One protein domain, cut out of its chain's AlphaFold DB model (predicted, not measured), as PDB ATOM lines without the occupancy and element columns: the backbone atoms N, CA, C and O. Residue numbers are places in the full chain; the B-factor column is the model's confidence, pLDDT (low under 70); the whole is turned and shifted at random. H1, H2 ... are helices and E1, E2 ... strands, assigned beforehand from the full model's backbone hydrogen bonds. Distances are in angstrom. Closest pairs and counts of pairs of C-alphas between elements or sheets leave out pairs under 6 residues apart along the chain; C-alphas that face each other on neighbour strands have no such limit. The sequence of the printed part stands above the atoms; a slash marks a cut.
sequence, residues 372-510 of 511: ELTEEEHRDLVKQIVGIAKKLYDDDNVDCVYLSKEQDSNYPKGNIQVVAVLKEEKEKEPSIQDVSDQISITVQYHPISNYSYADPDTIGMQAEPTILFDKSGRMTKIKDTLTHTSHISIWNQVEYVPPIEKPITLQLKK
ATOM      1  N   GLU A 372     467.625  30.759 702.873       84.12
ATOM      2  CA  GLU A 372     466.480  30.036 703.423       84.12
ATOM      3  C   GLU A 372     466.268  28.742 702.651       84.12
ATOM      4  O   GLU A 372     466.066  28.756 701.439       84.12
ATOM      5  N   LEU A 373     466.321  27.622 703.367       84.94
ATOM      6  CA  LEU A 373     466.131  26.304 702.788       84.94
ATOM      7  C   LEU A 373     464.738  25.793 703.050       84.94
ATOM      8  O   LEU A 373     464.193  25.932 704.147       84.94
ATOM      9  N   THR A 374     464.190  25.124 702.042       89.56
ATOM     10  CA  THR A 374     463.028  24.277 702.261       89.56
ATOM     11  C   THR A 374     463.378  23.163 703.252       89.56
ATOM     12  O   THR A 374     464.529  22.741 703.387       89.56
ATOM     13  N   GLU A 375     462.364  22.634 703.935       89.19
ATOM     14  CA  GLU A 375     462.534  21.482 704.831       89.19
ATOM     15  C   GLU A 375     463.163  20.272 704.120       89.19
ATOM     16  O   GLU A 375     463.883  19.488 704.734       89.19
ATOM     17  N   GLU A 376     462.896  20.104 702.824       90.81
ATOM     18  CA  GLU A 376     463.484  19.046 702.003       90.81
ATOM     19  C   GLU A 376     464.967  19.303 701.722       90.81
ATOM     20  O   GLU A 376     465.792  18.467 702.088       90.81
ATOM     21  N   GLU A 377     465.314  20.485 701.198       90.75
ATOM     22  CA  GLU A 377     466.710  20.880 700.957       90.75
ATOM     23  C   GLU A 377     467.547  20.794 702.237       90.75
ATOM     24  O   GLU A 377     468.658  20.267 702.222       90.75
ATOM     25  N   HIS A 378     467.006  21.261 703.367       92.81
ATOM     26  CA  HIS A 378     467.686  21.182 704.655       92.81
ATOM     27  C   HIS A 378     467.963  19.729 705.066       92.81
ATOM     28  O   HIS A 378     469.080  19.399 705.477       92.81
ATOM     29  N   ARG A 379     466.967  18.837 704.954       91.25
ATOM     30  CA  ARG A 379     467.135  17.417 705.300       91.25
ATOM     31  C   ARG A 379     468.164  16.729 704.412       91.25
ATOM     32  O   ARG A 379     468.994  15.980 704.935       91.25
ATOM     33  N   ASP A 380     468.119  16.975 703.108       91.44
ATOM     34  CA  ASP A 380     469.035  16.352 702.155       91.44
ATOM     35  C   ASP A 380     470.468  16.834 702.355       91.44
ATOM     36  O   ASP A 380     471.387  16.014 702.427       91.44
ATOM     37  N   LEU A 381     470.651  18.137 702.568       93.06
ATOM     38  CA  LEU A 381     471.941  18.732 702.897       93.06
ATOM     39  C   LEU A 381     472.553  18.110 704.158       93.06
ATOM     40  O   LEU A 381     473.697  17.650 704.141       93.06
ATOM     41  N   VAL A 382     471.773  18.022 705.243       93.69
ATOM     42  CA  VAL A 382     472.210  17.389 706.498       93.69
ATOM     43  C   VAL A 382     472.586  15.924 706.265       93.69
ATOM     44  O   VAL A 382     473.643  15.479 706.717       93.69
ATOM     45  N   LYS A 383     471.753  15.164 705.544       93.00
ATOM     46  CA  LYS A 383     471.985  13.739 705.270       93.00
ATOM     47  C   LYS A 383     473.273  13.512 704.478       93.00
ATOM     48  O   LYS A 383     474.035  12.603 704.817       93.00
ATOM     49  N   GLN A 384     473.526  14.323 703.451       94.50
ATOM     50  CA  GLN A 384     474.739  14.227 702.639       94.50
ATOM     51  C   GLN A 384     475.991  14.533 703.466       94.50
ATOM     52  O   GLN A 384     476.917  13.719 703.480       94.50
ATOM     53  N   ILE A 385     475.997  15.634 704.227       94.50
ATOM     54  CA  ILE A 385     477.151  16.006 705.059       94.50
ATOM     55  C   ILE A 385     477.429  14.938 706.122       94.50
ATOM     56  O   ILE A 385     478.579  14.548 706.307       94.50
ATOM     57  N   VAL A 386     476.397  14.401 706.781       94.00
ATOM     58  CA  VAL A 386     476.561  13.303 707.752       94.00
ATOM     59  C   VAL A 386     477.143  12.054 707.085       94.00
ATOM     60  O   VAL A 386     478.015  11.403 707.659       94.00
ATOM     61  N   GLY A 387     476.698  11.717 705.871       93.06
ATOM     62  CA  GLY A 387     477.247  10.602 705.099       93.06
ATOM     63  C   GLY A 387     478.728  10.785 704.751       93.06
ATOM     64  O   GLY A 387     479.506   9.842 704.892       93.06
ATOM     65  N   ILE A 388     479.124  11.994 704.343       94.19
ATOM     66  CA  ILE A 388     480.523  12.355 704.064       94.19
ATOM     67  C   ILE A 388     481.354  12.281 705.350       94.19
ATOM     68  O   ILE A 388     482.381  11.606 705.376       94.19
ATOM     69  N   ALA A 389     480.889  12.912 706.430       92.81
ATOM     70  CA  ALA A 389     481.593  12.958 707.707       92.81
ATOM     71  C   ALA A 389     481.836  11.559 708.289       92.81
ATOM     72  O   ALA A 389     482.933  11.290 708.765       92.81
ATOM     73  N   LYS A 390     480.862  10.642 708.194       92.69
ATOM     74  CA  LYS A 390     481.034   9.246 708.633       92.69
ATOM     75  C   LYS A 390     482.122   8.518 707.844       92.69
ATOM     76  O   LYS A 390     483.000   7.918 708.447       92.69
ATOM     77  N   LYS A 391     482.119   8.636 706.511       93.00
ATOM     78  CA  LYS A 391     483.169   8.037 705.667       93.00
ATOM     79  C   LYS A 391     484.560   8.581 706.003       93.00
ATOM     80  O   LYS A 391     485.521   7.826 705.996       93.00
ATOM     81  N   LEU A 392     484.662   9.881 706.284       93.19
ATOM     82  CA  LEU A 392     485.918  10.518 706.685       93.19
ATOM     83  C   LEU A 392     486.348  10.117 708.101       93.19
ATOM     84  O   LEU A 392     487.541  10.035 708.370       93.19
ATOM     85  N   TYR A 393     485.405   9.858 709.008       92.25
ATOM     86  CA  TYR A 393     485.714   9.378 710.354       92.25
ATOM     87  C   TYR A 393     486.398   8.007 710.325       92.25
ATOM     88  O   TYR A 393     487.337   7.787 711.086       92.25
ATOM     89  N   ASP A 394     485.995   7.126 709.411       91.56
ATOM     90  CA  ASP A 394     486.577   5.786 709.264       91.56
ATOM     91  C   ASP A 394     487.942   5.782 708.533       91.56
ATOM     92  O   ASP A 394     488.613   4.755 708.492       91.56
ATOM     93  N   ASP A 395     488.385   6.913 707.964       91.25
ATOM     94  CA  ASP A 395     489.701   7.047 707.320       91.25
ATOM     95  C   ASP A 395     490.790   7.323 708.377       91.25
ATOM     96  O   ASP A 395     490.769   8.339 709.082       91.25
ATOM     97  N   ASP A 396     491.765   6.417 708.495       90.44
ATOM     98  CA  ASP A 396     492.857   6.502 709.472       90.44
ATOM     99  C   ASP A 396     493.781   7.710 709.261       90.44
ATOM    100  O   ASP A 396     494.380   8.200 710.229       90.44
ATOM    101  N   ASN A 397     493.876   8.213 708.024       91.69
ATOM    102  CA  ASN A 397     494.669   9.399 707.707       91.69
ATOM    103  C   ASN A 397     493.933  10.702 708.056       91.69
ATOM    104  O   ASN A 397     494.567  11.749 708.152       91.69
ATOM    105  N   VAL A 398     492.616  10.673 708.272       91.94
ATOM    106  CA  VAL A 398     491.847  11.855 708.685       91.94
ATOM    107  C   VAL A 398     491.905  11.997 710.204       91.94
ATOM    108  O   VAL A 398     491.497  11.098 710.948       91.94
ATOM    109  N   ASP A 399     492.396  13.144 710.672       89.38
ATOM    110  CA  ASP A 399     492.463  13.491 712.094       89.38
ATOM    111  C   ASP A 399     491.236  14.283 712.558       89.38
ATOM    112  O   ASP A 399     490.648  13.989 713.599       89.38
ATOM    113  N   CYS A 400     490.818  15.267 711.761       90.12
ATOM    114  CA  CYS A 400     489.743  16.194 712.100       90.12
ATOM    115  C   CYS A 400     488.891  16.508 710.869       90.12
ATOM    116  O   CYS A 400     489.401  16.549 709.749       90.12
ATOM    117  N   VAL A 401     487.597  16.752 711.080       90.56
ATOM    118  CA  VAL A 401     486.709  17.324 710.065       90.56
ATOM    119  C   VAL A 401     485.989  18.528 710.645       90.56
ATOM    120  O   VAL A 401     485.373  18.439 711.711       90.56
ATOM    121  N   TYR A 402     486.014  19.636 709.914       88.44
ATOM    122  CA  TYR A 402     485.259  20.837 710.251       88.44
ATOM    123  C   TYR A 402     484.469  21.364 709.053       88.44
ATOM    124  O   TYR A 402     484.735  21.014 707.902       88.44
ATOM    125  N   LEU A 403     483.469  22.191 709.346       87.06
ATOM    126  CA  LEU A 403     482.678  22.900 708.351       87.06
ATOM    127  C   LEU A 403     483.128  24.355 708.233       87.06
ATOM    128  O   LEU A 403     483.318  25.028 709.248       87.06
ATOM    129  N   SER A 404     483.217  24.829 706.993       81.75
ATOM    130  CA  SER A 404     483.277  26.249 706.636       81.75
ATOM    131  C   SER A 404     482.141  26.592 705.669       81.75
ATOM    132  O   SER A 404     481.580  25.706 705.017       81.75
ATOM    133  N   LYS A 405     481.760  27.870 705.609       80.62
ATOM    134  CA  LYS A 405     480.651  28.370 704.785       80.62
ATOM    135  C   LYS A 405     481.115  29.609 704.037       80.62
ATOM    136  O   LYS A 405     481.364  30.642 704.658       80.62
ATOM    137  N   GLU A 406     481.192  29.518 702.719       73.62
ATOM    138  CA  GLU A 406     481.627  30.629 701.874       73.62
ATOM    139  C   GLU A 406     480.939  30.604 700.507       73.62
ATOM    140  O   GLU A 406     480.390  29.589 700.081       73.62
ATOM    141  N   GLN A 407     480.936  31.746 699.830       70.31
ATOM    142  CA  GLN A 407     480.497  31.896 698.447       70.31
ATOM    143  C   GLN A 407     481.402  32.918 697.747       70.31
ATOM    144  O   GLN A 407     481.645  34.009 698.274       70.31
ATOM    145  N   ASP A 408     481.871  32.579 696.547       70.50
ATOM    146  CA  ASP A 408     482.720  33.426 695.705       70.50
ATOM    147  C   ASP A 408     482.548  33.106 694.213       70.50
ATOM    148  O   ASP A 408     481.652  32.369 693.808       70.50
ATOM    149  N   SER A 409     483.435  33.650 693.375       66.81
ATOM    150  CA  SER A 409     483.459  33.354 691.943       66.81
ATOM    151  C   SER A 409     483.663  31.874 691.603       66.81
ATOM    152  O   SER A 409     483.162  31.441 690.565       66.81
ATOM    153  N   ASN A 410     484.378  31.106 692.432       70.38
ATOM    154  CA  ASN A 410     484.577  29.669 692.227       70.38
ATOM    155  C   ASN A 410     483.365  28.850 692.697       70.38
ATOM    156  O   ASN A 410     483.098  27.772 692.163       70.38
ATOM    157  N   TYR A 411     482.601  29.380 693.654       75.12
ATOM    158  CA  TYR A 411     481.416  28.767 694.235       75.12
ATOM    159  C   TYR A 411     480.191  29.686 694.070       75.12
ATOM    160  O   TYR A 411     479.839  30.421 694.991       75.12
ATOM    161  N   PRO A 412     479.485  29.653 692.920       70.88
ATOM    162  CA  PRO A 412     478.388  30.587 692.626       70.88
ATOM    163  C   PRO A 412     477.101  30.339 693.444       70.88
ATOM    164  O   PRO A 412     476.187  31.176 693.435       70.88
ATOM    165  N   LYS A 413     477.025  29.189 694.125       82.25
ATOM    166  CA  LYS A 413     475.974  28.762 695.063       82.25
ATOM    167  C   LYS A 413     476.462  28.934 696.500       82.25
ATOM    168  O   LYS A 413     477.662  29.003 696.736       82.25
ATOM    169  N   GLY A 414     475.560  28.963 697.479       84.12
ATOM    170  CA  GLY A 414     475.980  28.885 698.877       84.12
ATOM    171  C   GLY A 414     476.719  27.573 699.133       84.12
ATOM    172  O   GLY A 414     476.102  26.511 699.053       84.12
ATOM    173  N   ASN A 415     478.013  27.627 699.445       86.56
ATOM    174  CA  ASN A 415     478.849  26.435 699.517       86.56
ATOM    175  C   ASN A 415     479.194  26.069 700.962       86.56
ATOM    176  O   ASN A 415     479.752  26.870 701.715       86.56
ATOM    177  N   ILE A 416     478.894  24.821 701.326       89.12
ATOM    178  CA  ILE A 416     479.361  24.229 702.580       89.12
ATOM    179  C   ILE A 416     480.620  23.433 702.286       89.12
ATOM    180  O   ILE A 416     480.581  22.412 701.600       89.12
ATOM    181  N   GLN A 417     481.736  23.881 702.842       88.06
ATOM    182  CA  GLN A 417     482.989  23.156 702.762       88.06
ATOM    183  C   GLN A 417     483.093  22.168 703.917       88.06
ATOM    184  O   GLN A 417     483.121  22.560 705.082       88.06
ATOM    185  N   VAL A 418     483.169  20.882 703.586       91.62
ATOM    186  CA  VAL A 418     483.572  19.820 704.504       91.62
ATOM    187  C   VAL A 418     485.079  19.662 704.369       91.62
ATOM    188  O   VAL A 418     485.572  19.102 703.390       91.62
ATOM    189  N   VAL A 419     485.814  20.177 705.344       88.75
ATOM    190  CA  VAL A 419     487.273  20.179 705.316       88.75
ATOM    191  C   VAL A 419     487.800  19.032 706.165       88.75
ATOM    192  O   VAL A 419     487.572  18.997 707.373       88.75
ATOM    193  N   ALA A 420     488.512  18.099 705.535       91.00
ATOM    194  CA  ALA A 420     489.197  16.996 706.192       91.00
ATOM    195  C   ALA A 420     490.672  17.343 706.421       91.00
ATOM    196  O   ALA A 420     491.434  17.535 705.473       91.00
ATOM    197  N   VAL A 421     491.083  17.384 707.685       88.50
ATOM    198  CA  VAL A 421     492.476  17.603 708.075       88.50
ATOM    199  C   VAL A 421     493.196  16.260 708.154       88.50
ATOM    200  O   VAL A 421     492.787  15.367 708.902       88.50
ATOM    201  N   LEU A 422     494.261  16.119 707.370       89.38
ATOM    202  CA  LEU A 422     495.023  14.885 707.210       89.38
ATOM    203  C   LEU A 422     496.262  14.850 708.115       89.38
ATOM    204  O   LEU A 422     496.927  15.869 708.311       89.38
ATOM    205  N   LYS A 423     496.596  13.663 708.635       87.25
ATOM    206  CA  LYS A 423     497.821  13.416 709.416       87.25
ATOM    207  C   LYS A 423     499.067  13.469 708.537       87.25
ATOM    208  O   LYS A 423     500.088  13.998 708.969       87.25
ATOM    209  N   GLU A 424     498.965  12.938 707.323       83.94
ATOM    210  CA  GLU A 424     500.039  12.887 706.332       83.94
ATOM    211  C   GLU A 424     499.664  13.649 705.056       83.94
ATOM    212  O   GLU A 424     498.494  13.732 704.671       83.94
ATOM    213  N   GLU A 425     500.683  14.190 704.389       75.31
ATOM    214  CA  GLU A 425     500.548  14.975 703.167       75.31
ATOM    215  C   GLU A 425     500.141  14.070 701.993       75.31
ATOM    216  O   GLU A 425     500.875  13.173 701.576       75.31
ATOM    217  N   LYS A 426     498.925  14.275 701.483       68.50
ATOM    218  CA  LYS A 426     498.398  13.579 700.307       68.50
ATOM    219  C   LYS A 426     497.611  14.568 699.468       68.50
ATOM    220  O   LYS A 426     496.588  15.073 699.926       68.50
ATOM    221  N   GLU A 427     498.057  14.798 698.238       64.06
ATOM    222  CA  GLU A 427     497.272  15.546 697.258       64.06
ATOM    223  C   GLU A 427     495.976  14.781 696.961       64.06
ATOM    224  O   GLU A 427     495.986  13.634 696.499       64.06
ATOM    225  N   LYS A 428     494.842  15.407 697.274       77.88
ATOM    226  CA  LYS A 428     493.508  14.976 696.854       77.88
ATOM    227  C   LYS A 428     492.777  16.192 696.313       77.88
ATOM    228  O   LYS A 428     492.615  17.179 697.025       77.88
ATOM    229  N   GLU A 429     492.313  16.078 695.077       77.44
ATOM    230  CA  GLU A 429     491.508  17.115 694.443       77.44
ATOM    231  C   GLU A 429     490.190  17.339 695.203       77.44
ATOM    232  O   GLU A 429     489.564  16.363 695.649       77.44
ATOM    233  N   PRO A 430     489.737  18.597 695.346       80.94
ATOM    234  CA  PRO A 430     488.429  18.892 695.900       80.94
ATOM    235  C   PRO A 430     487.313  18.257 695.067       80.94
ATOM    236  O   PRO A 430     487.350  18.261 693.837       80.94
ATOM    237  N   SER A 431     486.268  17.761 695.730       86.62
ATOM    238  CA  SER A 431     485.061  17.278 695.046       86.62
ATOM    239  C   SER A 431     483.882  18.189 695.346       86.62
ATOM    240  O   SER A 431     483.616  18.452 696.521       86.62
ATOM    241  N   ILE A 432     483.151  18.609 694.315       85.88
ATOM    242  CA  ILE A 432     481.936  19.425 694.441       85.88
ATOM    243  C   ILE A 432     480.711  18.540 694.192       85.88
ATOM    244  O   ILE A 432     480.685  17.757 693.243       85.88
ATOM    245  N   GLN A 433     479.706  18.655 695.056       89.56
ATOM    246  CA  GLN A 433     478.431  17.948 694.971       89.56
ATOM    247  C   GLN A 433     477.293  18.962 695.079       89.56
ATOM    248  O   GLN A 433     477.176  19.667 696.080       89.56
ATOM    249  N   ASP A 434     476.456  19.045 694.050       89.19
ATOM    250  CA  ASP A 434     475.268  19.895 694.081       89.19
ATOM    251  C   ASP A 434     474.181  19.282 694.968       89.19
ATOM    252  O   ASP A 434     473.900  18.084 694.896       89.19
ATOM    253  N   VAL A 435     473.550  20.123 695.787       86.88
ATOM    254  CA  VAL A 435     472.403  19.736 696.621       86.88
ATOM    255  C   VAL A 435     471.116  20.308 696.047       86.88
ATOM    256  O   VAL A 435     470.123  19.597 695.934       86.88
ATOM    257  N   SER A 436     471.148  21.577 695.643       87.06
ATOM    258  CA  SER A 436     470.059  22.230 694.919       87.06
ATOM    259  C   SER A 436     470.608  23.320 693.997       87.06
ATOM    260  O   SER A 436     471.823  23.474 693.828       87.06
ATOM    261  N   ASP A 437     469.721  24.114 693.403       83.81
ATOM    262  CA  ASP A 437     470.110  25.294 692.629       83.81
ATOM    263  C   ASP A 437     470.760  26.380 693.503       83.81
ATOM    264  O   ASP A 437     471.490  27.227 692.990       83.81
ATOM    265  N   GLN A 438     470.543  26.335 694.823       82.19
ATOM    266  CA  GLN A 438     471.035  27.335 695.773       82.19
ATOM    267  C   GLN A 438     472.273  26.886 696.553       82.19
ATOM    268  O   GLN A 438     473.013  27.743 697.040       82.19
ATOM    269  N   ILE A 439     472.509  25.573 696.682       88.56
ATOM    270  CA  ILE A 439     473.535  25.015 697.573       88.56
ATOM    271  C   ILE A 439     474.371  23.927 696.909       88.56
ATOM    272  O   ILE A 439     473.845  23.026 696.251       88.56
ATOM    273  N   SER A 440     475.670  23.962 697.205       91.12
ATOM    274  CA  SER A 440     476.617  22.875 696.958       91.12
ATOM    275  C   SER A 440     477.379  22.491 698.231       91.12
ATOM    276  O   SER A 440     477.511  23.277 699.171       91.12
ATOM    277  N   ILE A 441     477.913  21.273 698.242       92.25
ATOM    278  CA  ILE A 441     478.899  20.804 699.211       92.25
ATOM    279  C   ILE A 441     480.231  20.658 698.483       92.25
ATOM    280  O   ILE A 441     480.301  20.016 697.437       92.25
ATOM    281  N   THR A 442     481.300  21.189 699.063       91.38
ATOM    282  CA  THR A 442     482.666  20.925 698.601       91.38
ATOM    283  C   THR A 442     483.409  20.139 699.666       91.38
ATOM    284  O   THR A 442     483.405  20.522 700.830       91.38
ATOM    285  N   VAL A 443     484.065  19.046 699.289       91.69
ATOM    286  CA  VAL A 443     484.962  18.310 700.189       91.69
ATOM    287  C   VAL A 443     486.394  18.697 699.862       91.69
ATOM    288  O   VAL A 443     486.807  18.560 698.712       91.69
ATOM    289  N   GLN A 444     487.131  19.178 700.861       88.19
ATOM    290  CA  GLN A 444     488.534  19.576 700.741       88.19
ATOM    291  C   GLN A 444     489.411  18.769 701.696       88.19
ATOM    292  O   GLN A 444     488.947  18.296 702.736       88.19
ATOM    293  N   TYR A 445     490.689  18.646 701.352       88.00
ATOM    294  CA  TYR A 445     491.681  17.916 702.130       88.00
ATOM    295  C   TYR A 445     492.885  18.817 702.386       88.00
ATOM    296  O   TYR A 445     493.527  19.251 701.436       88.00
ATOM    297  N   HIS A 446     493.201  19.070 703.657       85.19
ATOM    298  CA  HIS A 446     494.352  19.891 704.049       85.19
ATOM    299  C   HIS A 446     495.275  19.100 704.974       85.19
ATOM    300  O   HIS A 446     494.791  18.500 705.936       85.19
ATOM    301  N   PRO A 447     496.595  19.077 704.746       83.88
ATOM    302  CA  PRO A 447     497.517  18.474 705.695       83.88
ATOM    303  C   PRO A 447     497.588  19.302 706.987       83.88
ATOM    304  O   PRO A 447     497.516  20.531 706.967       83.88
ATOM    305  N   ILE A 448     497.776  18.631 708.129       79.25
ATOM    306  CA  ILE A 448     497.900  19.286 709.444       79.25
ATOM    307  C   ILE A 448     499.059  20.300 709.495       79.25
ATOM    308  O   ILE A 448     499.029  21.237 710.293       79.25
ATOM    309  N   SER A 449     500.063  20.139 708.627       76.56
ATOM    310  CA  SER A 449     501.207  21.044 708.485       76.56
ATOM    311  C   SER A 449     500.802  22.475 708.111       76.56
ATOM    312  O   SER A 449     501.452  23.413 708.585       76.56
ATOM    313  N   ASN A 450     499.698  22.659 707.374       75.00
ATOM    314  CA  ASN A 450     499.176  23.977 706.983       75.00
ATOM    315  C   ASN A 450     498.797  24.853 708.187       75.00
ATOM    316  O   ASN A 450     498.710  26.071 708.063       75.00
ATOM    317  N   TYR A 451     498.601  24.250 709.361       71.56
ATOM    318  CA  TYR A 451     498.165  24.940 710.575       71.56
ATOM    319  C   TYR A 451     499.300  25.150 711.596       71.56
ATOM    320  O   TYR A 451     499.052  25.637 712.695       71.56
ATOM    321  N   SER A 452     500.550  24.797 711.262       60.47
ATOM    322  CA  SER A 452     501.690  24.839 712.204       60.47
ATOM    323  C   SER A 452     502.350  26.215 712.373       60.47
ATOM    324  O   SER A 452     503.237  26.340 713.215       60.47
ATOM    325  N   TYR A 453     501.972  27.219 711.572       53.81
ATOM    326  CA  TYR A 453     502.755  28.454 711.389       53.81
ATOM    327  C   TYR A 453     501.950  29.759 711.427       53.81
ATOM    328  O   TYR A 453     502.489  30.793 711.038       53.81
ATOM    329  N   ALA A 454     500.684  29.763 711.851       51.38
ATOM    330  CA  ALA A 454     499.930  31.013 711.769       51.38
ATOM    331  C   ALA A 454     500.382  32.012 712.843       51.38
ATOM    332  O   ALA A 454     500.346  31.723 714.041       51.38
ATOM    333  N   ASP A 455     500.807  33.179 712.369       45.66
ATOM    334  CA  ASP A 455     501.110  34.356 713.165       45.66
ATOM    335  C   ASP A 455     499.800  34.898 713.776       45.66
ATOM    336  O   ASP A 455     498.879  35.237 713.017       45.66
ATOM    337  N   PRO A 456     499.674  34.953 715.118       45.00
ATOM    338  CA  PRO A 456     498.482  35.479 715.777       45.00
ATOM    339  C   PRO A 456     498.171  36.940 715.417       45.00
ATOM    340  O   PRO A 456     497.030  37.360 715.590       45.00
ATOM    341  N   ASP A 457     499.139  37.697 714.887       41.59
ATOM    342  CA  ASP A 457     498.971  39.115 714.546       41.59
ATOM    343  C   ASP A 457     498.350  39.354 713.151       41.59
ATOM    344  O   ASP A 457     498.120  40.499 712.745       41.59
ATOM    345  N   THR A 458     498.014  38.294 712.408       44.28
ATOM    346  CA  THR A 458     497.315  38.418 711.118       44.28
ATOM    347  C   THR A 458     495.816  38.625 711.351       44.28
ATOM    348  O   THR A 458     495.081  37.682 711.630       44.28
ATOM    349  N   ILE A 459     495.338  39.867 711.249       38.19
ATOM    350  CA  ILE A 459     493.910  40.199 711.393       38.19
ATOM    351  C   ILE A 459     493.109  39.507 710.272       38.19
ATOM    352  O   ILE A 459     493.163  39.923 709.115       38.19
ATOM    353  N   GLY A 460     492.349  38.465 710.621       43.50
ATOM    354  CA  GLY A 460     491.438  37.727 709.742       43.50
ATOM    355  C   GLY A 460     490.056  37.596 710.385       43.50
ATOM    356  O   GLY A 460     489.927  37.484 711.602       43.50
ATOM    357  N   MET A 461     488.999  37.694 709.585       44.03
ATOM    358  CA  MET A 461     487.615  37.701 710.066       44.03
ATOM    359  C   MET A 461     487.223  36.450 710.850       44.03
ATOM    360  O   MET A 461     487.574  35.328 710.508       44.03
ATOM    361  N   GLN A 462     486.356  36.642 711.843       51.38
ATOM    362  CA  GLN A 462     485.820  35.565 712.665       51.38
ATOM    363  C   GLN A 462     484.627  34.869 711.992       51.38
ATOM    364  O   GLN A 462     483.471  35.238 712.202       51.38
ATOM    365  N   ALA A 463     484.894  33.807 711.235       53.53
ATOM    366  CA  ALA A 463     483.957  32.693 711.140       53.53
ATOM    367  C   ALA A 463     484.554  31.529 711.935       53.53
ATOM    368  O   ALA A 463     485.515  30.900 711.500       53.53
ATOM    369  N   GLU A 464     484.032  31.267 713.137       62.91
ATOM    370  CA  GLU A 464     484.477  30.103 713.902       62.91
ATOM    371  C   GLU A 464     484.112  28.818 713.146       62.91
ATOM    372  O   GLU A 464     482.927  28.590 712.881       62.91
ATOM    373  N   PRO A 465     485.086  27.953 712.816       70.31
ATOM    374  CA  PRO A 465     484.788  26.700 712.146       70.31
ATOM    375  C   PRO A 465     484.000  25.786 713.078       70.31
ATOM    376  O   PRO A 465     484.319  25.637 714.267       70.31
ATOM    377  N   THR A 466     483.000  25.110 712.519       83.12
ATOM    378  CA  THR A 466     482.255  24.090 713.257       83.12
ATOM    379  C   THR A 466     482.969  22.756 713.124       83.12
ATOM    380  O   THR A 466     482.847  22.070 712.111       83.12
ATOM    381  N   ILE A 467     483.712  22.379 714.161       86.81
ATOM    382  CA  ILE A 467     484.369  21.073 714.249       86.81
ATOM    383  C   ILE A 467     483.294  19.992 714.421       86.81
ATOM    384  O   ILE A 467     482.542  20.006 715.395       86.81
ATOM    385  N   LEU A 468     483.230  19.052 713.475       89.75
ATOM    386  CA  LEU A 468     482.336  17.896 713.547       89.75
ATOM    387  C   LEU A 468     482.926  16.796 714.432       89.75
ATOM    388  O   LEU A 468     482.216  16.224 715.258       89.75
ATOM    389  N   PHE A 469     484.221  16.521 714.269       90.38
ATOM    390  CA  PHE A 469     485.010  15.662 715.152       90.38
ATOM    391  C   PHE A 469     486.502  15.994 715.048       90.38
ATOM    392  O   PHE A 469     486.968  16.485 714.022       90.38
ATOM    393  N   ASP A 470     487.245  15.667 716.103       89.44
ATOM    394  CA  ASP A 470     488.694  15.839 716.211       89.44
ATOM    395  C   ASP A 470     489.252  14.672 717.039       89.44
ATOM    396  O   ASP A 470     489.038  14.608 718.251       89.44
ATOM    397  N   LYS A 471     489.892  13.699 716.376       90.25
ATOM    398  CA  LYS A 471     490.328  12.440 717.005       90.25
ATOM    399  C   LYS A 471     491.474  12.659 717.993       90.25
ATOM    400  O   LYS A 471     491.525  11.992 719.025       90.25
ATOM    401  N   SER A 472     492.396  13.569 717.680       87.38
ATOM    402  CA  SER A 472     493.579  13.849 718.504       87.38
ATOM    403  C   SER A 472     493.370  15.002 719.493       87.38
ATOM    404  O   SER A 472     494.159  15.175 720.428       87.38
ATOM    405  N   GLY A 473     492.331  15.818 719.287       83.19
ATOM    406  CA  GLY A 473     492.108  17.063 720.021       83.19
ATOM    407  C   GLY A 473     493.086  18.176 719.627       83.19
ATOM    408  O   GLY A 473     493.142  19.208 720.301       83.19
ATOM    409  N   ARG A 474     493.918  17.966 718.596       78.25
ATOM    410  CA  ARG A 474     494.956  18.916 718.181       78.25
ATOM    411  C   ARG A 474     494.337  20.155 717.552       78.25
ATOM    412  O   ARG A 474     494.735  21.252 717.930       78.25
ATOM    413  N   MET A 475     493.346  19.991 716.674       78.00
ATOM    414  CA  MET A 475     492.671  21.118 716.017       78.00
ATOM    415  C   MET A 475     491.883  21.966 717.009       78.00
ATOM    416  O   MET A 475     491.919  23.188 716.942       78.00
ATOM    417  N   THR A 476     491.241  21.329 717.985       79.50
ATOM    418  CA  THR A 476     490.513  22.008 719.061       79.50
ATOM    419  C   THR A 476     491.430  22.938 719.865       79.50
ATOM    420  O   THR A 476     491.009  24.022 720.256       79.50
ATOM    421  N   LYS A 477     492.696  22.553 720.080       75.69
ATOM    422  CA  LYS A 477     493.693  23.371 720.800       75.69
ATOM    423  C   LYS A 477     494.215  24.564 719.996       75.69
ATOM    424  O   LYS A 477     494.710  25.505 720.603       75.69
ATOM    425  N   ILE A 478     494.121  24.518 718.667       72.00
ATOM    426  CA  ILE A 478     494.559  25.585 717.753       72.00
ATOM    427  C   ILE A 478     493.372  26.195 716.992       72.00
ATOM    428  O   ILE A 478     493.524  26.735 715.901       72.00
ATOM    429  N   LYS A 479     492.158  26.104 717.551       70.00
ATOM    430  CA  LYS A 479     490.935  26.607 716.909       70.00
ATOM    431  C   LYS A 479     490.998  28.115 716.651       70.00
ATOM    432  O   LYS A 479     490.513  28.574 715.623       70.00
ATOM    433  N   ASP A 480     491.659  28.862 717.528       61.88
ATOM    434  CA  ASP A 480     491.875  30.299 717.340       61.88
ATOM    435  C   ASP A 480     492.803  30.577 716.148       61.88
ATOM    436  O   ASP A 480     492.656  31.571 715.456       61.88
ATOM    437  N   THR A 481     493.713  29.664 715.819       58.66
ATOM    438  CA  THR A 481     494.556  29.753 714.619       58.66
ATOM    439  C   THR A 481     493.725  29.589 713.340       58.66
ATOM    440  O   THR A 481     493.990  30.257 712.345       58.66
ATOM    441  N   LEU A 482     492.679  28.750 713.367       57.31
ATOM    442  CA  LEU A 482     491.786  28.518 712.221       57.31
ATOM    443  C   LEU A 482     490.949  29.745 711.838       57.31
ATOM    444  O   LEU A 482     490.610  29.908 710.669       57.31
ATOM    445  N   THR A 483     490.598  30.599 712.802       56.09
ATOM    446  CA  THR A 483     489.870  31.841 712.502       56.09
ATOM    447  C   THR A 483     490.766  32.848 711.773       56.09
ATOM    448  O   THR A 483     490.281  33.571 710.908       56.09
ATOM    449  N   HIS A 484     492.080  32.826 712.027       48.16
ATOM    450  CA  HIS A 484     493.050  33.785 711.481       48.16
ATOM    451  C   HIS A 484     493.701  33.330 710.161       48.16
ATOM    452  O   HIS A 484     494.118  34.168 709.368       48.16
ATOM    453  N   THR A 485     493.756  32.021 709.872       45.91
ATOM    454  CA  THR A 485     494.216  31.497 708.564       45.91
ATOM    455  C   THR A 485     493.152  31.560 707.474       45.91
ATOM    456  O   THR A 485     493.434  31.311 706.301       45.91
ATOM    457  N   SER A 486     491.918  31.897 707.842       47.88
ATOM    458  CA  SER A 486     490.862  32.124 706.879       47.88
ATOM    459  C   SER A 486     491.131  33.458 706.163       47.88
ATOM    460  O   SER A 486     490.890  34.546 706.683       47.88
ATOM    461  N   HIS A 487     491.691  33.392 704.952       45.34
ATOM    462  CA  HIS A 487     491.908  34.541 704.062       45.34
ATOM    463  C   HIS A 487     490.570  35.094 703.514       45.34
ATOM    464  O   HIS A 487     490.420  35.336 702.316       45.34
ATOM    465  N   ILE A 488     489.566  35.296 704.378       49.34
ATOM    466  CA  ILE A 488     488.194  35.692 704.015       49.34
ATOM    467  C   ILE A 488     488.122  37.190 703.655       49.34
ATOM    468  O   ILE A 488     487.046  37.763 703.558       49.34
ATOM    469  N   SER A 489     489.240  37.862 703.370       42.22
ATOM    470  CA  SER A 489     489.276  39.308 703.101       42.22
ATOM    471  C   SER A 489     488.518  39.756 701.833       42.22
ATOM    472  O   SER A 489     488.555  40.933 701.489       42.22
ATOM    473  N   ILE A 490     487.852  38.847 701.101       50.53
ATOM    474  CA  ILE A 490     487.169  39.117 699.819       50.53
ATOM    475  C   ILE A 490     485.858  38.298 699.633       50.53
ATOM    476  O   ILE A 490     485.180  38.437 698.616       50.53
ATOM    477  N   TRP A 491     485.434  37.471 700.598       59.09
ATOM    478  CA  TRP A 491     484.433  36.408 700.355       59.09
ATOM    479  C   TRP A 491     483.060  36.706 700.992       59.09
ATOM    480  O   TRP A 491     482.967  37.398 702.010       59.09
ATOM    481  N   ASN A 492     481.974  36.190 700.399       66.56
ATOM    482  CA  ASN A 492     480.634  36.277 700.987       66.56
ATOM    483  C   ASN A 492     480.459  35.136 702.003       66.56
ATOM    484  O   ASN A 492     480.630  33.963 701.665       66.56
ATOM    485  N   GLN A 493     480.114  35.466 703.244       74.12
ATOM    486  CA  GLN A 493     479.805  34.477 704.273       74.12
ATOM    487  C   GLN A 493     478.357  34.023 704.109       74.12
ATOM    488  O   GLN A 493     477.459  34.853 703.997       74.12
ATOM    489  N   VAL A 494     478.124  32.715 704.139       76.50
ATOM    490  CA  VAL A 494     476.781  32.155 703.963       76.50
ATOM    491  C   VAL A 494     476.262  31.598 705.283       76.50
ATOM    492  O   VAL A 494     476.879  30.727 705.898       76.50
ATOM    493  N   GLU A 495     475.107  32.087 705.717       80.19
ATOM    494  CA  GLU A 495     474.330  31.524 706.815       80.19
ATOM    495  C   GLU A 495     473.093  30.813 706.256       80.19
ATOM    496  O   GLU A 495     472.519  31.228 705.255       80.19
ATOM    497  N   TYR A 496     472.682  29.712 706.886       82.56
ATOM    498  CA  TYR A 496     471.586  28.870 706.402       82.56
ATOM    499  C   TYR A 496     470.464  28.798 707.431       82.56
ATOM    500  O   TYR A 496     470.723  28.612 708.625       82.56
ATOM    501  N   VAL A 497     469.222  28.884 706.959       81.00
ATOM    502  CA  VAL A 497     468.016  28.783 707.784       81.00
ATOM    503  C   VAL A 497     467.238  27.519 707.395       81.00
ATOM    504  O   VAL A 497     466.847  27.417 706.232       81.00
ATOM    505  N   PRO A 498     466.981  26.572 708.329       81.81
ATOM    506  CA  PRO A 498     467.414  26.537 709.737       81.81
ATOM    507  C   PRO A 498     468.907  26.166 709.919       81.81
ATOM    508  O   PRO A 498     469.515  25.608 709.000       81.81
ATOM    509  N   PRO A 499     469.514  26.413 711.106       82.94
ATOM    510  CA  PRO A 499     470.937  26.156 711.340       82.94
ATOM    511  C   PRO A 499     471.301  24.686 711.107       82.94
ATOM    512  O   PRO A 499     470.795  23.811 711.804       82.94
ATOM    513  N   ILE A 500     472.204  24.420 710.162       86.88
ATOM    514  CA  ILE A 500     472.574  23.065 709.703       86.88
ATOM    515  C   ILE A 500     473.509  22.336 710.679       86.88
ATOM    516  O   ILE A 500     473.433  21.119 710.852       86.88
ATOM    517  N   GLU A 501     474.374  23.073 711.371       85.69
ATOM    518  CA  GLU A 501     475.421  22.514 712.237       85.69
ATOM    519  C   GLU A 501     474.854  21.730 713.422       85.69
ATOM    520  O   GLU A 501     475.346  20.654 713.774       85.69
ATOM    521  N   LYS A 502     473.782  22.249 714.029       85.31
ATOM    522  CA  LYS A 502     473.129  21.630 715.186       85.31
ATOM    523  C   LYS A 502     472.509  20.263 714.832       85.31
ATOM    524  O   LYS A 502     472.822  19.296 715.529       85.31
ATOM    525  N   PRO A 503     471.687  20.132 713.772       85.25
ATOM    526  CA  PRO A 503     471.221  18.849 713.249       85.25
ATOM    527  C   PRO A 503     472.346  17.850 712.964       85.25
ATOM    528  O   PRO A 503     472.253  16.709 713.416       85.25
ATOM    529  N   ILE A 504     473.418  18.267 712.277       88.12
ATOM    530  CA  ILE A 504     474.554  17.383 711.960       88.12
ATOM    531  C   ILE A 504     475.203  16.865 713.244       88.12
ATOM    532  O   ILE A 504     475.343  15.655 713.426       88.12
ATOM    533  N   THR A 505     475.542  17.769 714.167       84.94
ATOM    534  CA  THR A 505     476.185  17.424 715.443       84.94
ATOM    535  C   THR A 505     475.342  16.426 716.243       84.94
ATOM    536  O   THR A 505     475.872  15.473 716.812       84.94
ATOM    537  N   LEU A 506     474.014  16.601 716.270       84.69
ATOM    538  CA  LEU A 506     473.100  15.671 716.942       84.69
ATOM    539  C   LEU A 506     473.081  14.283 716.286       84.69
ATOM    540  O   LEU A 506     472.979  13.283 716.995       84.69
ATOM    541  N   GLN A 507     473.168  14.204 714.955       85.50
ATOM    542  CA  GLN A 507     473.187  12.928 714.234       85.50
ATOM    543  C   GLN A 507     474.523  12.187 714.362       85.50
ATOM    544  O   GLN A 507     474.519  10.956 714.385       85.50
ATOM    545  N   LEU A 508     475.645  12.906 714.478       84.56
ATOM    546  CA  LEU A 508     476.965  12.308 714.708       84.56
ATOM    547  C   LEU A 508     477.128  11.780 716.143       84.56
ATOM    548  O   LEU A 508     477.720  10.726 716.330       84.56
ATOM    549  N   LYS A 509     476.541  12.450 717.149       78.62
ATOM    550  CA  LYS A 509     476.588  12.021 718.565       78.62
ATOM    551  C   LYS A 509     475.775  10.763 718.895       78.62
ATOM    552  O   LYS A 509     475.926  10.233 719.986       78.62
ATOM    553  N   LYS A 510     474.879  10.306 718.014       60.94
ATOM    554  CA  LYS A 510     474.001   9.138 718.245       60.94
ATOM    555  C   LYS A 510     474.700   7.778 718.031       60.94
ATOM    556  O   LYS A 510     474.022   6.814 717.681       60.94
TER     557      LYS A 510
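This is residues 372 to 510 of the 511 residues of the protein "5'-deoxynucleotidase" of Bacillus sp. CAG:988 (UniProt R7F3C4). Picture a twisted wall of five strands, E3 E4 E2 E1 E5 from edge to edge, with the long helix H1 lying along one face and the shorter helix H5 packed on H1 and the edge strand E5. E6 crosses near the ends of E1 and E2 where their link joins them, while the small helices H2, H3 and H4 gather at the end of the long axis away from the start of H1. The printed part has 139 residues with five named helices and six named strands, in the order H1 E1 E2 E3 E4 H2 E5 H3 H4 E6 H5; the sheet is mixed and the class is mixed, helices and strands. The whole is compact, with a radius of gyration of the C-alphas of 14.7 A and spans of 41 by 35 by 26 A.

Begin at H1, residues 375 to 393, which is on the sheet of E1, residues 398 to 406, E2, 414 to 422, E3, 431 to 434, E4, 439 to 447, and E5, 466 to 470. Its height over the sheet is 8.6 A, and it runs along the strands over E2, at 10 degrees on the local plane; the closest C-alphas of H1 and E2 are those of Leu 392 and Ala 420, 7.3 A apart. E1 and E2 form an antiparallel hairpin at 160 degrees; look for N 417 and O 404, 2.8 A apart. E3 and E4 form another antiparallel hairpin, with N 433 and O 441 at 2.8 A. E4 is parallel to E2 at 21 degrees, with N 418 and O 442 at 2.8 A. H2, residues 448 to 451, lies on the opposite face from H1 and only just over E2, on which 3 of its C-alphas fall. E5 is antiparallel to E1 at 175 degrees, with N 468 and O 401 at 2.8 A. E4, H2 and E5 make a split strand-helix-strand unit, two strands running the same way with E2 and E1 between them in the sheet; its crossover is right-handed. H3, residues 474 to 477, only grazes the sheet, with residues 474 to 476. H4, residues 479 to 484, is not on the sheet; it is close to H2 but not clearly touching, the closest C-alphas being those of Tyr 451 and Thr 481, 7.2 A apart. E6, residues 492 to 497, pairs with no named strand; its closest C-alpha to E1 is that of Gln 493, 4.9 A from that of Glu 406. H5, residues 501 to 508, touches residues 382 to 390 of H1 alone, at a steep tilt of 52 degrees, the same way; the closest C-alphas are those of Val 382 and Ile 504, 5.9 A apart. H1 and H5 with the sheet make two layers, helices on one face of a sheet. Every O i to N i+4 pair is within hydrogen-bond range in H1 and H5, and 1 of 2 in H4; H2 and H3 are too short for such a pair.

Find C-alpha 375 at (462.534, 21.482, 704.831); from there H1 runs 26.7 A to C-alpha 393. E1 starts at C-alpha 398, (491.847, 11.855, 708.685), and spans 22.4 A; E2 spans 25.1 A, E4 26.2 A and E6 16.2 A. H5 ends at C-alpha 508, (476.965, 12.308, 714.708).

The two C-alphas farthest apart are those of Glu 376 and Asp 457, 42.7 A. The printed part has no cut, and the link from H2 to E5, residues 452 to 465, is long. The mean pLDDT of the printed part is 78.3; it is under 70 at 30 residues, among them 452 to 464 and 480 to 492.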